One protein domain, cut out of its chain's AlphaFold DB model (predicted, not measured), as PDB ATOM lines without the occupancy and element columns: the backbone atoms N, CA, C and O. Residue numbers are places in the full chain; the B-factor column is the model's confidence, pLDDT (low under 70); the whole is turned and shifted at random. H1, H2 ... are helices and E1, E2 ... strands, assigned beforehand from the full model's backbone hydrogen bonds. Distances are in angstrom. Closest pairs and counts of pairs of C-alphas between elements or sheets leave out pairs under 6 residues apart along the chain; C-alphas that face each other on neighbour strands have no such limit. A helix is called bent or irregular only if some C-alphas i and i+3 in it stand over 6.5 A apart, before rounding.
ATOM      1  N   LEU A  12     -12.337   9.225 -17.071       87.19
ATOM      2  CA  LEU A  12     -11.954   7.969 -17.707       87.19
ATOM      3  C   LEU A  12     -11.722   6.865 -16.661       87.19
ATOM      4  O   LEU A  12     -11.258   7.155 -15.559       87.19
ATOM      5  N   PRO A  13     -11.946   5.587 -17.003       88.81
ATOM      6  CA  PRO A  13     -11.471   4.463 -16.201       88.81
ATOM      7  C   PRO A  13      -9.961   4.545 -15.940       88.81
ATOM      8  O   PRO A  13      -9.194   4.932 -16.826       88.81
ATOM      9  N   GLY A  14      -9.525   4.127 -14.747       86.81
ATOM     10  CA  GLY A  14      -8.121   4.219 -14.323       86.81
ATOM     11  C   GLY A  14      -7.135   3.540 -15.280       86.81
ATOM     12  O   GLY A  14      -6.058   4.070 -15.521       86.81
ATOM     13  N   GLU A  15      -7.518   2.429 -15.913       89.50
ATOM     14  CA  GLU A  15      -6.692   1.762 -16.929       89.50
ATOM     15  C   GLU A  15      -6.441   2.644 -18.163       89.50
ATOM     16  O   GLU A  15      -5.325   2.701 -18.684       89.50
ATOM     17  N   ILE A  16      -7.464   3.372 -18.622       89.69
ATOM     18  CA  ILE A  16      -7.331   4.280 -19.765       89.69
ATOM     19  C   ILE A  16      -6.450   5.466 -19.372       89.69
ATOM     20  O   ILE A  16      -5.537   5.822 -20.116       89.69
ATOM     21  N   GLN A  17      -6.663   6.030 -18.180       89.75
ATOM     22  CA  GLN A  17      -5.806   7.093 -17.652       89.75
ATOM     23  C   GLN A  17      -4.341   6.646 -17.558       89.75
ATOM     24  O   GLN A  17      -3.448   7.363 -18.005       89.75
ATOM     25  N   TYR A  18      -4.096   5.442 -17.038       89.81
ATOM     26  CA  TYR A  18      -2.768   4.845 -16.922       89.81
ATOM     27  C   TYR A  18      -2.102   4.659 -18.290       89.81
ATOM     28  O   TYR A  18      -0.936   5.006 -18.473       89.81
ATOM     29  N   ASN A  19      -2.841   4.156 -19.284       90.94
ATOM     30  CA  ASN A  19      -2.314   3.969 -20.634       90.94
ATOM     31  C   ASN A  19      -2.001   5.291 -21.343       90.94
ATOM     32  O   ASN A  19      -1.017   5.348 -22.074       90.94
ATOM     33  N   ILE A  20      -2.776   6.350 -21.100       89.88
ATOM     34  CA  ILE A  20      -2.451   7.699 -21.584       89.88
ATOM     35  C   ILE A  20      -1.200   8.228 -20.870       89.88
ATOM     36  O   ILE A  20      -0.294   8.749 -21.520       89.88
ATOM     37  N   ALA A  21      -1.116   8.042 -19.548       89.56
ATOM     38  CA  ALA A  21      -0.023   8.548 -18.720       89.56
ATOM     39  C   ALA A  21       1.363   8.026 -19.136       89.56
ATOM     40  O   ALA A  21       2.348   8.748 -18.997       89.56
ATOM     41  N   LYS A  22       1.447   6.821 -19.720       88.75
ATOM     42  CA  LYS A  22       2.690   6.249 -20.281       88.75
ATOM     43  C   LYS A  22       3.357   7.121 -21.346       88.75
ATOM     44  O   LYS A  22       4.562   7.013 -21.545       88.75
ATOM     45  N   TYR A  23       2.579   7.944 -22.043       87.00
ATOM     46  CA  TYR A  23       3.062   8.796 -23.130       87.00
ATOM     47  C   TYR A  23       3.221  10.257 -22.705       87.00
ATOM     48  O   TYR A  23       3.572  11.100 -23.531       87.00
ATOM     49  N   LEU A  24       2.951  10.574 -21.436       86.81
ATOM     50  CA  LEU A  24       3.092  11.933 -20.939       86.81
ATOM     51  C   LEU A  24       4.570  12.307 -20.775       86.81
ATOM     52  O   LEU A  24       5.383  11.488 -20.335       86.81
ATOM     53  N   PRO A  25       4.925  13.576 -21.038       85.38
ATOM     54  CA  PRO A  25       6.193  14.124 -20.595       85.38
ATOM     55  C   PRO A  25       6.350  13.965 -19.083       85.38
ATOM     56  O   PRO A  25       5.382  14.096 -18.332       85.38
ATOM     57  N   ALA A  26       7.588  13.794 -18.620       85.94
ATOM     58  CA  ALA A  26       7.893  13.628 -17.200       85.94
ATOM     59  C   ALA A  26       7.228  14.696 -16.316       85.94
ATOM     60  O   ALA A  26       6.576  14.368 -15.331       85.94
ATOM     61  N   SER A  27       7.322  15.975 -16.698       86.56
ATOM     62  CA  SER A  27       6.710  17.091 -15.963       86.56
ATOM     63  C   SER A  27       5.198  16.942 -15.793       86.56
ATOM     64  O   SER A  27       4.663  17.267 -14.735       86.56
ATOM     65  N   GLU A  28       4.511  16.447 -16.821       87.81
ATOM     66  CA  GLU A  28       3.068  16.225 -16.790       87.81
ATOM     67  C   GLU A  28       2.725  14.982 -15.969       87.81
ATOM     68  O   GLU A  28       1.814  15.049 -15.153       87.81
ATOM     69  N   LEU A  29       3.501  13.898 -16.093       88.69
ATOM     70  CA  LEU A  29       3.340  12.690 -15.280       88.69
ATOM     71  C   LEU A  29       3.502  12.988 -13.779       88.69
ATOM     72  O   LEU A  29       2.661  12.590 -12.975       88.69
ATOM     73  N   PHE A  30       4.540  13.739 -13.397       88.19
ATOM     74  CA  PHE A  30       4.743  14.176 -12.013       88.19
ATOM     75  C   PHE A  30       3.616  15.091 -11.531       88.19
ATOM     76  O   PHE A  30       3.124  14.924 -10.417       88.19
ATOM     77  N   SER A  31       3.181  16.039 -12.365       87.06
ATOM     78  CA  SER A  31       2.065  16.925 -12.014       87.06
ATOM     79  C   SER A  31       0.767  16.143 -11.820       87.06
ATOM     80  O   SER A  31       0.014  16.434 -10.895       87.06
ATOM     81  N   LEU A  32       0.526  15.132 -12.656       84.25
ATOM     82  CA  LEU A  32      -0.643  14.266 -12.576       84.25
ATOM     83  C   LEU A  32      -0.621  13.423 -11.298       84.25
ATOM     84  O   LEU A  32      -1.605  13.415 -10.561       84.25
ATOM     85  N   ASN A  33       0.517  12.794 -10.993       85.31
ATOM     86  CA  ASN A  33       0.711  12.006  -9.776       85.31
ATOM     87  C   ASN A  33       0.540  12.838  -8.492       85.31
ATOM     88  O   ASN A  33       0.015  12.347  -7.498       85.31
ATOM     89  N   ASN A  34       0.967  14.103  -8.524       81.50
ATOM     90  CA  ASN A  34       0.881  15.024  -7.388       81.50
ATOM     91  C   ASN A  34      -0.455  15.778  -7.313       81.50
ATOM     92  O   ASN A  34      -0.704  16.490  -6.336       81.50
ATOM     93  N   SER A  35      -1.306  15.675  -8.338       76.19
ATOM     94  CA  SER A  35      -2.608  16.331  -8.321       76.19
ATOM     95  C   SER A  35      -3.485  15.674  -7.249       76.19
ATOM     96  O   SER A  35      -3.756  14.478  -7.284       76.19
ATOM     97  N   GLN A  36      -3.894  16.456  -6.246       56.28
ATOM     98  CA  GLN A  36      -4.639  16.007  -5.059       56.28
ATOM     99  C   GLN A  36      -6.110  15.666  -5.365       56.28
ATOM    100  O   GLN A  36      -7.014  16.026  -4.617       56.28
ATOM    101  N   THR A  37      -6.393  15.022  -6.496       61.34
ATOM    102  CA  THR A  37      -7.767  14.724  -6.917       61.34
ATOM    103  C   THR A  37      -8.336  13.482  -6.225       61.34
ATOM    104  O   THR A  37      -9.555  13.370  -6.130       61.34
ATOM    105  N   SER A  38      -7.496  12.581  -5.693       58.06
ATOM    106  CA  SER A  38      -7.866  11.474  -4.789       58.06
ATOM    107  C   SER A  38      -6.618  10.678  -4.367       58.06
ATOM    108  O   SER A  38      -5.672  10.571  -5.145       58.06
ATOM    109  N   PHE A  39      -6.620  10.039  -3.190       57.59
ATOM    110  CA  PHE A  39      -5.588   9.056  -2.804       57.59
ATOM    111  C   PHE A  39      -5.430   7.944  -3.862       57.59
ATOM    112  O   PHE A  39      -4.319   7.507  -4.150       57.59
ATOM    113  N   CYS A  40      -6.531   7.560  -4.521       61.84
ATOM    114  CA  CYS A  40      -6.530   6.572  -5.602       61.84
ATOM    115  C   CYS A  40      -5.793   7.041  -6.868       61.84
ATOM    116  O   CYS A  40      -5.357   6.212  -7.657       61.84
ATOM    117  N   PHE A  41      -5.667   8.355  -7.086       64.62
ATOM    118  CA  PHE A  41      -4.944   8.911  -8.233       64.62
ATOM    119  C   PHE A  41      -3.430   8.801  -8.041       64.62
ATOM    120  O   PHE A  41      -2.714   8.452  -8.974       64.62
ATOM    121  N   SER A  42      -2.948   9.041  -6.819       67.31
ATOM    122  CA  SER A  42      -1.522   8.937  -6.502       67.31
ATOM    123  C   SER A  42      -1.015   7.496  -6.639       67.31
ATOM    124  O   SER A  42      -0.014   7.265  -7.310       67.31
ATOM    125  N   SER A  43      -1.747   6.503  -6.119       81.44
ATOM    126  CA  SER A  43      -1.344   5.093  -6.245       81.44
ATOM    127  C   SER A  43      -1.443   4.543  -7.674       81.44
ATOM    128  O   SER A  43      -0.740   3.595  -8.019       81.44
ATOM    129  N   LEU A  44      -2.289   5.134  -8.529       88.56
ATOM    130  CA  LEU A  44      -2.446   4.707  -9.921       88.56
ATOM    131  C   LEU A  44      -1.194   5.003 -10.763       88.56
ATOM    132  O   LEU A  44      -0.818   4.189 -11.607       88.56
ATOM    133  N   PHE A  45      -0.552   6.156 -10.552       90.00
ATOM    134  CA  PHE A  45       0.589   6.602 -11.363       90.00
ATOM    135  C   PHE A  45       1.947   6.370 -10.703       90.00
ATOM    136  O   PHE A  45       2.963   6.420 -11.400       90.00
ATOM    137  N   GLU A  46       1.982   6.048  -9.410       89.81
ATOM    138  CA  GLU A  46       3.206   5.728  -8.675       89.81
ATOM    139  C   GLU A  46       4.105   4.705  -9.402       89.81
ATOM    140  O   GLU A  46       5.304   4.970  -9.532       89.81
ATOM    141  N   PRO A  47       3.587   3.604  -9.995       91.56
ATOM    142  CA  PRO A  47       4.432   2.677 -10.745       91.56
ATOM    143  C   PRO A  47       5.118   3.318 -11.959       91.56
ATOM    144  O   PRO A  47       6.271   3.007 -12.240       91.56
ATOM    145  N   LEU A  48       4.437   4.223 -12.674       91.69
ATOM    146  CA  LEU A  48       5.004   4.920 -13.838       91.69
ATOM    147  C   LEU A  48       6.052   5.946 -13.414       91.69
ATOM    148  O   LEU A  48       7.087   6.079 -14.064       91.69
ATOM    149  N   VAL A  49       5.795   6.660 -12.317       92.00
ATOM    150  CA  VAL A  49       6.745   7.617 -11.746       92.00
ATOM    151  C   VAL A  49       8.014   6.902 -11.294       92.00
ATOM    152  O   VAL A  49       9.112   7.329 -11.656       92.00
ATOM    153  N   ASN A  50       7.873   5.794 -10.566       92.06
ATOM    154  CA  ASN A  50       9.003   4.991 -10.111       92.06
ATOM    155  C   ASN A  50       9.799   4.426 -11.297       92.06
ATOM    156  O   ASN A  50      11.029   4.511 -11.299       92.06
ATOM    157  N   ASP A  51       9.118   3.923 -12.333       91.75
ATOM    158  CA  ASP A  51       9.767   3.411 -13.548       91.75
ATOM    159  C   ASP A  51      10.529   4.503 -14.315       91.75
ATOM    160  O   ASP A  51      11.661   4.297 -14.765       91.75
ATOM    161  N   TYR A  52       9.948   5.701 -14.418       92.19
ATOM    162  CA  TYR A  52      10.619   6.853 -15.011       92.19
ATOM    163  C   TYR A  52      11.862   7.243 -14.204       92.19
ATOM    164  O   TYR A  52      12.939   7.414 -14.773       92.19
ATOM    165  N   GLN A  53      11.739   7.364 -12.879       92.50
ATOM    166  CA  GLN A  53      12.837   7.778 -12.003       92.50
ATOM    167  C   GLN A  53      14.009   6.795 -12.037       92.50
ATOM    168  O   GLN A  53      15.160   7.227 -12.135       92.50
ATOM    169  N   ILE A  54      13.731   5.490 -11.972       93.38
ATOM    170  CA  ILE A  54      14.774   4.462 -11.991       93.38
ATOM    171  C   ILE A  54      15.469   4.417 -13.357       93.38
ATOM    172  O   ILE A  54      16.696   4.401 -13.422       93.38
ATOM    173  N   THR A  55      14.709   4.511 -14.454       93.00
ATOM    174  CA  THR A  55      15.269   4.537 -15.813       93.00
ATOM    175  C   THR A  55      16.107   5.793 -16.040       93.00
ATOM    176  O   THR A  55      17.227   5.713 -16.537       93.00
ATOM    177  N   HIS A  56      15.608   6.960 -15.629       92.62
ATOM    178  CA  HIS A  56      16.333   8.221 -15.749       92.62
ATOM    179  C   HIS A  56      17.645   8.199 -14.960       92.62
ATOM    180  O   HIS A  56      18.682   8.584 -15.491       92.62
ATOM    181  N   ARG A  57      17.626   7.705 -13.715       93.81
ATOM    182  CA  ARG A  57      18.830   7.593 -12.882       93.81
ATOM    183  C   ARG A  57      19.877   6.672 -13.515       93.81
ATOM    184  O   ARG A  57      21.048   7.031 -13.550       93.81
ATOM    185  N   LEU A  58      19.452   5.533 -14.067       94.75
ATOM    186  CA  LEU A  58      20.341   4.631 -14.802       94.75
ATOM    187  C   LEU A  58      21.041   5.363 -15.958       94.75
ATOM    188  O   LEU A  58      22.264   5.325 -16.064       94.75
ATOM    189  N   LEU A  59      20.268   6.054 -16.803       93.75
ATOM    190  CA  LEU A  59      20.806   6.783 -17.952       93.75
ATOM    191  C   LEU A  59      21.716   7.939 -17.523       93.75
ATOM    192  O   LEU A  59      22.728   8.189 -18.169       93.75
ATOM    193  N   GLN A  60      21.405   8.618 -16.419       93.44
ATOM    194  CA  GLN A  60      22.293   9.633 -15.855       93.44
ATOM    195  C   GLN A  60      23.645   9.040 -15.450       93.44
ATOM    196  O   GLN A  60      24.670   9.610 -15.813       93.44
ATOM    197  N   HIS A  61      23.670   7.886 -14.777       94.19
ATOM    198  CA  HIS A  61      24.929   7.224 -14.424       94.19
ATOM    199  C   HIS A  61      25.754   6.852 -15.661       94.19
ATOM    200  O   HIS A  61      26.971   7.022 -15.656       94.19
ATOM    201  N   VAL A  62      25.103   6.387 -16.733       92.62
ATOM    202  CA  VAL A  62      25.772   6.092 -18.013       92.62
ATOM    203  C   VAL A  62      26.428   7.349 -18.575       92.62
ATOM    204  O   VAL A  62      27.618   7.348 -18.880       92.62
ATOM    205  N   VAL A  63      25.668   8.436 -18.670       91.81
ATOM    206  CA  VAL A  63      26.121   9.656 -19.335       91.81
ATOM    207  C   VAL A  63      27.161  10.430 -18.518       91.81
ATOM    208  O   VAL A  63      28.050  11.057 -19.093       91.81
ATOM    209  N   CYS A  64      27.105  10.342 -17.190       91.62
ATOM    210  CA  CYS A  64      28.122  10.895 -16.297       91.62
ATOM    211  C   CYS A  64      29.360   9.989 -16.139       91.62
ATOM    212  O   CYS A  64      30.318  10.389 -15.480       91.62
ATOM    213  N   GLY A  65      29.366   8.776 -16.708       91.88
ATOM    214  CA  GLY A  65      30.478   7.825 -16.567       91.88
ATOM    215  C   GLY A  65      30.603   7.199 -15.169       91.88
ATOM    216  O   GLY A  65      31.673   6.737 -14.774       91.88
ATOM    217  N   GLU A  66      29.520   7.163 -14.393       94.44
ATOM    218  CA  GLU A  66      29.484   6.665 -13.012       94.44
ATOM    219  C   GLU A  66      29.335   5.133 -12.975       94.44
ATOM    220  O   GLU A  66      28.347   4.570 -12.495       94.44
ATOM    221  N   HIS A  67      30.337   4.426 -13.498       93.12
ATOM    222  CA  HIS A  67      30.269   2.979 -13.736       93.12
ATOM    223  C   HIS A  67      30.046   2.128 -12.476       93.12
ATOM    224  O   HIS A  67      29.418   1.074 -12.560       93.12
ATOM    225  N   ALA A  68      30.539   2.566 -11.312       95.56
ATOM    226  CA  ALA A  68      30.314   1.856 -10.052       95.56
ATOM    227  C   ALA A  68      28.825   1.861  -9.666       95.56
ATOM    228  O   ALA A  68      28.247   0.797  -9.457       95.56
ATOM    229  N   ALA A  69      28.192   3.038  -9.680       94.25
ATOM    230  CA  ALA A  69      26.769   3.187  -9.386       94.25
ATOM    231  C   ALA A  69      25.898   2.451 -10.415       94.25
ATOM    232  O   ALA A  69      24.952   1.756 -10.047       94.25
ATOM    233  N   LEU A  70      26.264   2.532 -11.699       92.88
ATOM    234  CA  LEU A  70      25.600   1.790 -12.769       92.88
ATOM    235  C   LEU A  70      25.637   0.274 -12.526       92.88
ATOM    236  O   LEU A  70      24.610  -0.397 -12.632       92.88
ATOM    237  N   ARG A  71      26.810  -0.272 -12.182       94.31
ATOM    238  CA  ARG A  71      26.985  -1.704 -11.908       94.31
ATOM    239  C   ARG A  71      26.145  -2.152 -10.719       94.31
ATOM    240  O   ARG A  71      25.472  -3.179 -10.812       94.31
ATOM    241  N   ASP A  72      26.162  -1.396  -9.629       95.75
ATOM    242  CA  ASP A  72      25.406  -1.739  -8.423       95.75
ATOM    243  C   ASP A  72      23.896  -1.705  -8.704       95.75
ATOM    244  O   ASP A  72      23.152  -2.603  -8.309       95.75
ATOM    245  N   MET A  73      23.440  -0.717  -9.475       94.38
ATOM    246  CA  MET A  73      22.046  -0.588  -9.887       94.38
ATOM    247  C   MET A  73      21.587  -1.751 -10.781       94.38
ATOM    248  O   MET A  73      20.535  -2.337 -10.526       94.38
ATOM    249  N   LEU A  74      22.385  -2.136 -11.783       93.31
ATOM    250  CA  LEU A  74      22.087  -3.270 -12.671       93.31
ATOM    251  C   LEU A  74      22.153  -4.623 -11.951       93.31
ATOM    252  O   LEU A  74      21.377  -5.520 -12.274       93.31
ATOM    253  N   THR A  75      23.041  -4.769 -10.966       95.06
ATOM    254  CA  THR A  75      23.149  -5.997 -10.162       95.06
ATOM    255  C   THR A  75      21.879  -6.232  -9.348       95.06
ATOM    256  O   THR A  75      21.372  -7.350  -9.298       95.06
ATOM    257  N   ASN A  76      21.330  -5.169  -8.757       93.25
ATOM    258  CA  ASN A  76      20.095  -5.245  -7.975       93.25
ATOM    259  C   ASN A  76      18.833  -5.306  -8.854       93.25
ATOM    260  O   ASN A  76      17.806  -5.838  -8.432       93.25
ATOM    261  N   HIS A  77      18.899  -4.774 -10.079       90.50
ATOM    262  CA  HIS A  77      17.753  -4.637 -10.976       90.50
ATOM    263  C   HIS A  77      18.129  -4.962 -12.429       90.50
ATOM    264  O   HIS A  77      18.171  -4.091 -13.297       90.50
ATOM    265  N   SER A  78      18.356  -6.242 -12.723       89.94
ATOM    266  CA  SER A  78      18.811  -6.693 -14.049       89.94
ATOM    267  C   SER A  78      17.848  -6.352 -15.192       89.94
ATOM    268  O   SER A  78      18.286  -6.126 -16.314       89.94
ATOM    269  N   LEU A  79      16.541  -6.239 -14.924       91.50
ATOM    270  CA  LEU A  79      15.533  -5.871 -15.929       91.50
ATOM    271  C   LEU A  79      15.686  -4.440 -16.466       91.50
ATOM    272  O   LEU A  79      15.099  -4.110 -17.498       91.50
ATOM    273  N   LEU A  80      16.491  -3.597 -15.811       91.25
ATOM    274  CA  LEU A  80      16.789  -2.246 -16.284       91.25
ATOM    275  C   LEU A  80      17.504  -2.232 -17.638       91.25
ATOM    276  O   LEU A  80      17.424  -1.232 -18.344       91.25
ATOM    277  N   ILE A  81      18.125  -3.343 -18.054       90.44
ATOM    278  CA  ILE A  81      18.756  -3.446 -19.377       90.44
ATOM    279  C   ILE A  81      17.772  -3.280 -20.541       90.44
ATOM    280  O   ILE A  81      18.171  -2.885 -21.632       90.44
ATOM    281  N   PHE A  82      16.485  -3.560 -20.316       91.50
ATOM    282  CA  PHE A  82      15.438  -3.421 -21.330       91.50
ATOM    283  C   PHE A  82      14.771  -2.044 -21.305       91.50
ATOM    284  O   PHE A  82      13.905  -1.757 -22.135       91.50
ATOM    285  N   LYS A  83      15.126  -1.194 -20.336       91.12
ATOM    286  CA  LYS A  83      14.498   0.108 -20.157       91.12
ATOM    287  C   LYS A  83      15.120   1.134 -21.089       91.12
ATOM    288  O   LYS A  83      16.326   1.160 -21.330       91.12
ATOM    289  N   ARG A  84      14.252   1.990 -21.618       91.81
ATOM    290  CA  ARG A  84      14.606   3.102 -22.493       91.81
ATOM    291  C   ARG A  84      13.948   4.348 -21.947       91.81
ATOM    292  O   ARG A  84      12.817   4.292 -21.471       91.81
ATOM    293  N   GLY A  85      14.655   5.461 -22.007       89.81
ATOM    294  CA  GLY A  85      14.176   6.691 -21.409       89.81
ATOM    295  C   GLY A  85      14.799   7.923 -22.022       89.81
ATOM    296  O   GLY A  85      15.584   7.861 -22.973       89.81
ATOM    297  N   ARG A  86      14.413   9.053 -21.437       89.44
ATOM    298  CA  ARG A  86      14.919  10.361 -21.807       89.44
ATOM    299  C   ARG A  86      16.119  10.725 -20.940       89.44
ATOM    300  O   ARG A  86      16.043  10.604 -19.720       89.44
ATOM    301  N   VAL A  87      17.184  11.235 -21.549       90.69
ATOM    302  CA  VAL A  87      18.360  11.750 -20.833       90.69
ATOM    303  C   VAL A  87      18.951  12.955 -21.559       90.69
ATOM    304  O   VAL A  87      18.802  13.107 -22.771       90.69
ATOM    305  N   THR A  88      19.577  13.857 -20.807       90.00
ATOM    306  CA  THR A  88      20.380  14.956 -21.356       90.00
ATOM    307  C   THR A  88      21.824  14.727 -20.962       90.00
ATOM    308  O   THR A  88      22.088  14.472 -19.788       90.00
ATOM    309  N   ASP A  89      22.736  14.800 -21.925       88.31
ATOM    310  CA  ASP A  89      24.149  14.588 -21.648       88.31
ATOM    311  C   ASP A  89      24.886  15.811 -21.119       88.31
ATOM    312  O   ASP A  89      24.348  16.919 -21.072       88.31
ATOM    313  N   CYS A  90      26.144  15.609 -20.721       86.38
ATOM    314  CA  CYS A  90      27.003  16.676 -20.215       86.38
ATOM    315  C   CYS A  90      27.256  17.792 -21.250       86.38
ATOM    316  O   CYS A  90      27.672  18.882 -20.872       86.38
ATOM    317  N   SER A  91      26.992  17.545 -22.539       89.56
ATOM    318  CA  SER A  91      27.059  18.547 -23.614       89.56
ATOM    319  C   SER A  91      25.719  19.250 -23.882       89.56
ATOM    320  O   SER A  91      25.644  20.135 -24.731       89.56
ATOM    321  N   GLY A  92      24.653  18.874 -23.168       90.06
ATOM    322  CA  GLY A  92      23.305  19.411 -23.337       90.06
ATOM    323  C   GLY A  92      22.487  18.750 -24.453       90.06
ATOM    324  O   GLY A  92      21.363  19.187 -24.718       90.06
ATOM    325  N   ARG A  93      23.002  17.697 -25.107       90.50
ATOM    326  CA  ARG A  93      22.252  16.938 -26.119       90.50
ATOM    327  C   ARG A  93      21.161  16.126 -25.436       90.50
ATOM    328  O   ARG A  93      21.406  15.475 -24.423       90.50
ATOM    329  N   LYS A  94      19.955  16.166 -26.001       91.56
ATOM    330  CA  LYS A  94      18.781  15.458 -25.483       91.56
ATOM    331  C   LYS A  94      18.534  14.198 -26.291       91.56
ATOM    332  O   LYS A  94      18.462  14.252 -27.516       91.56
ATOM    333  N   PHE A  95      18.335  13.100 -25.583       89.50
ATOM    334  CA  PHE A  95      17.990  11.803 -26.134       89.50
ATOM    335  C   PHE A  95      16.617  11.423 -25.593       89.50
ATOM    336  O   PHE A  95      16.438  11.390 -24.381       89.50
ATOM    337  N   GLU A  96      15.633  11.202 -26.468       85.88
ATOM    338  CA  GLU A  96      14.235  10.956 -26.062       85.88
ATOM    339  C   GLU A  96      13.922   9.470 -25.843       85.88
ATOM    340  O   GLU A  96      12.994   9.129 -25.112       85.88
ATOM    341  N   HIS A  97      14.686   8.577 -26.469       87.56
ATOM    342  CA  HIS A  97      14.416   7.144 -26.449       87.56
ATOM    343  C   HIS A  97      15.715   6.342 -26.463       87.56
ATOM    344  O   HIS A  97      15.949   5.579 -27.397       87.56
ATOM    345  N   SER A  98      16.560   6.526 -25.449       88.12
ATOM    346  CA  SER A  98      17.863   5.859 -25.375       88.12
ATOM    347  C   SER A  98      17.922   4.786 -24.304       88.12
ATOM    348  O   SER A  98      17.253   4.873 -23.272       88.12
ATOM    349  N   SER A  99      18.728   3.763 -24.581       89.88
ATOM    350  CA  SER A  99      19.125   2.754 -23.597       89.88
ATOM    351  C   SER A  99      20.488   3.099 -22.994       89.88
ATOM    352  O   SER A  99      21.211   3.933 -23.530       89.88
TER     353      SER A  99
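AT A GLANCE: This is residues 12 to 99 of the 102 residues of an uncharacterized protein of Legionella feeleii (UniProt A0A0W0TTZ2). One long helix, H3, is the backbone of the shape and makes its longest axis, with a cluster of parts at each end: H1 and H2 pack on its first half, and H4 folds back at its far end. Beyond H4 come the short H5 and a two-stranded hairpin, E1 and E2, of which E1 passes beside the second half of H3. The printed part has 88 residues, with five named helices and then two named strands, in the order H1 H2 H3 H4 H5 E1 E2; the sheet, order E1 - E2, is antiparallel, and the class is mostly helix. The whole is only just loose, close to compact, with a radius of gyration of the C-alphas of 14.6 A and spans of 41 by 29 by 20 A.

IN THESE COORDINATES: H1 is residues 14 to 21, 10.2 A long, and begins at C-alpha 14 (-8.121, 4.219, -14.323). H2 is residues 26 to 34, 12.1 A. H3, residues 39 to 63, is 35.8 A long, from C-alpha 39 (-5.588, 9.056, -2.804) to C-alpha 63 (26.121, 9.656, -19.335). It is irregular, with C-alphas 44 and 47 7.2 A apart, and has a kink of 38 degrees near residue 46. H4 is residues 67 to 76, 14.3 A, and H5 residues 78 to 82, 8.7 A. E1 is residues 85 to 88, 10.3 A; E2 is residues 94 to 98, 9.6 A, ending at C-alpha 98 (17.863, 5.859, -25.375).

HOW THE PARTS SIT: H3 is the hub, touching three helices. With residues 44 to 48 alone it touches H1, the same way at a shallow tilt of 30 degrees; the closest C-alphas, of Tyr 18 and Phe 45, are 6.7 A apart. With residues 41 to 52 alone it touches H2 in a helical hairpin, opposite ways at a shallow tilt of 32 degrees, only just short of steep; the closest C-alphas are those of Asn 33 and Ser 42, 5.0 A. With residues 58 to 62 alone it touches H4, also a helical hairpin, at a steep tilt of 41 degrees; the closest C-alphas, of His 61 and Leu 70, are 5.7 A apart. The helix packing is mostly aligned, but only just: two of these three pairs are at a shallow tilt. H5 is close to H3 but not clearly touching, with the C-alphas of Thr 55 and Leu 80 closest at 7.0 A. H3 and E1 have 10 pairs of C-alphas within 8 A, the closest those of Thr 55 and Gly 85, 6.1 A. E1 and E2 form a hairpin, antiparallel at 156 degrees, with N 85 and O 98 at 2.9 A and N 87 and O 95 at 2.9 A within hydrogen-bond range. H1 and H4, for instance, are apart. Every O i to N i+4 pair is within range in H1, H2 and H4; it is 18 of 21 in H3 and 0 of 1 in H5, where 2 of 2 O i to N i+3 pairs are.

THE WHOLE: The C-alphas of Leu 12 and Ala 68, the two farthest apart, are 43.4 A from each other. The printed part has no cut, and its links between named elements are tight. The mean pLDDT of the printed part is 87.8; residues 36 to 42 are under 70.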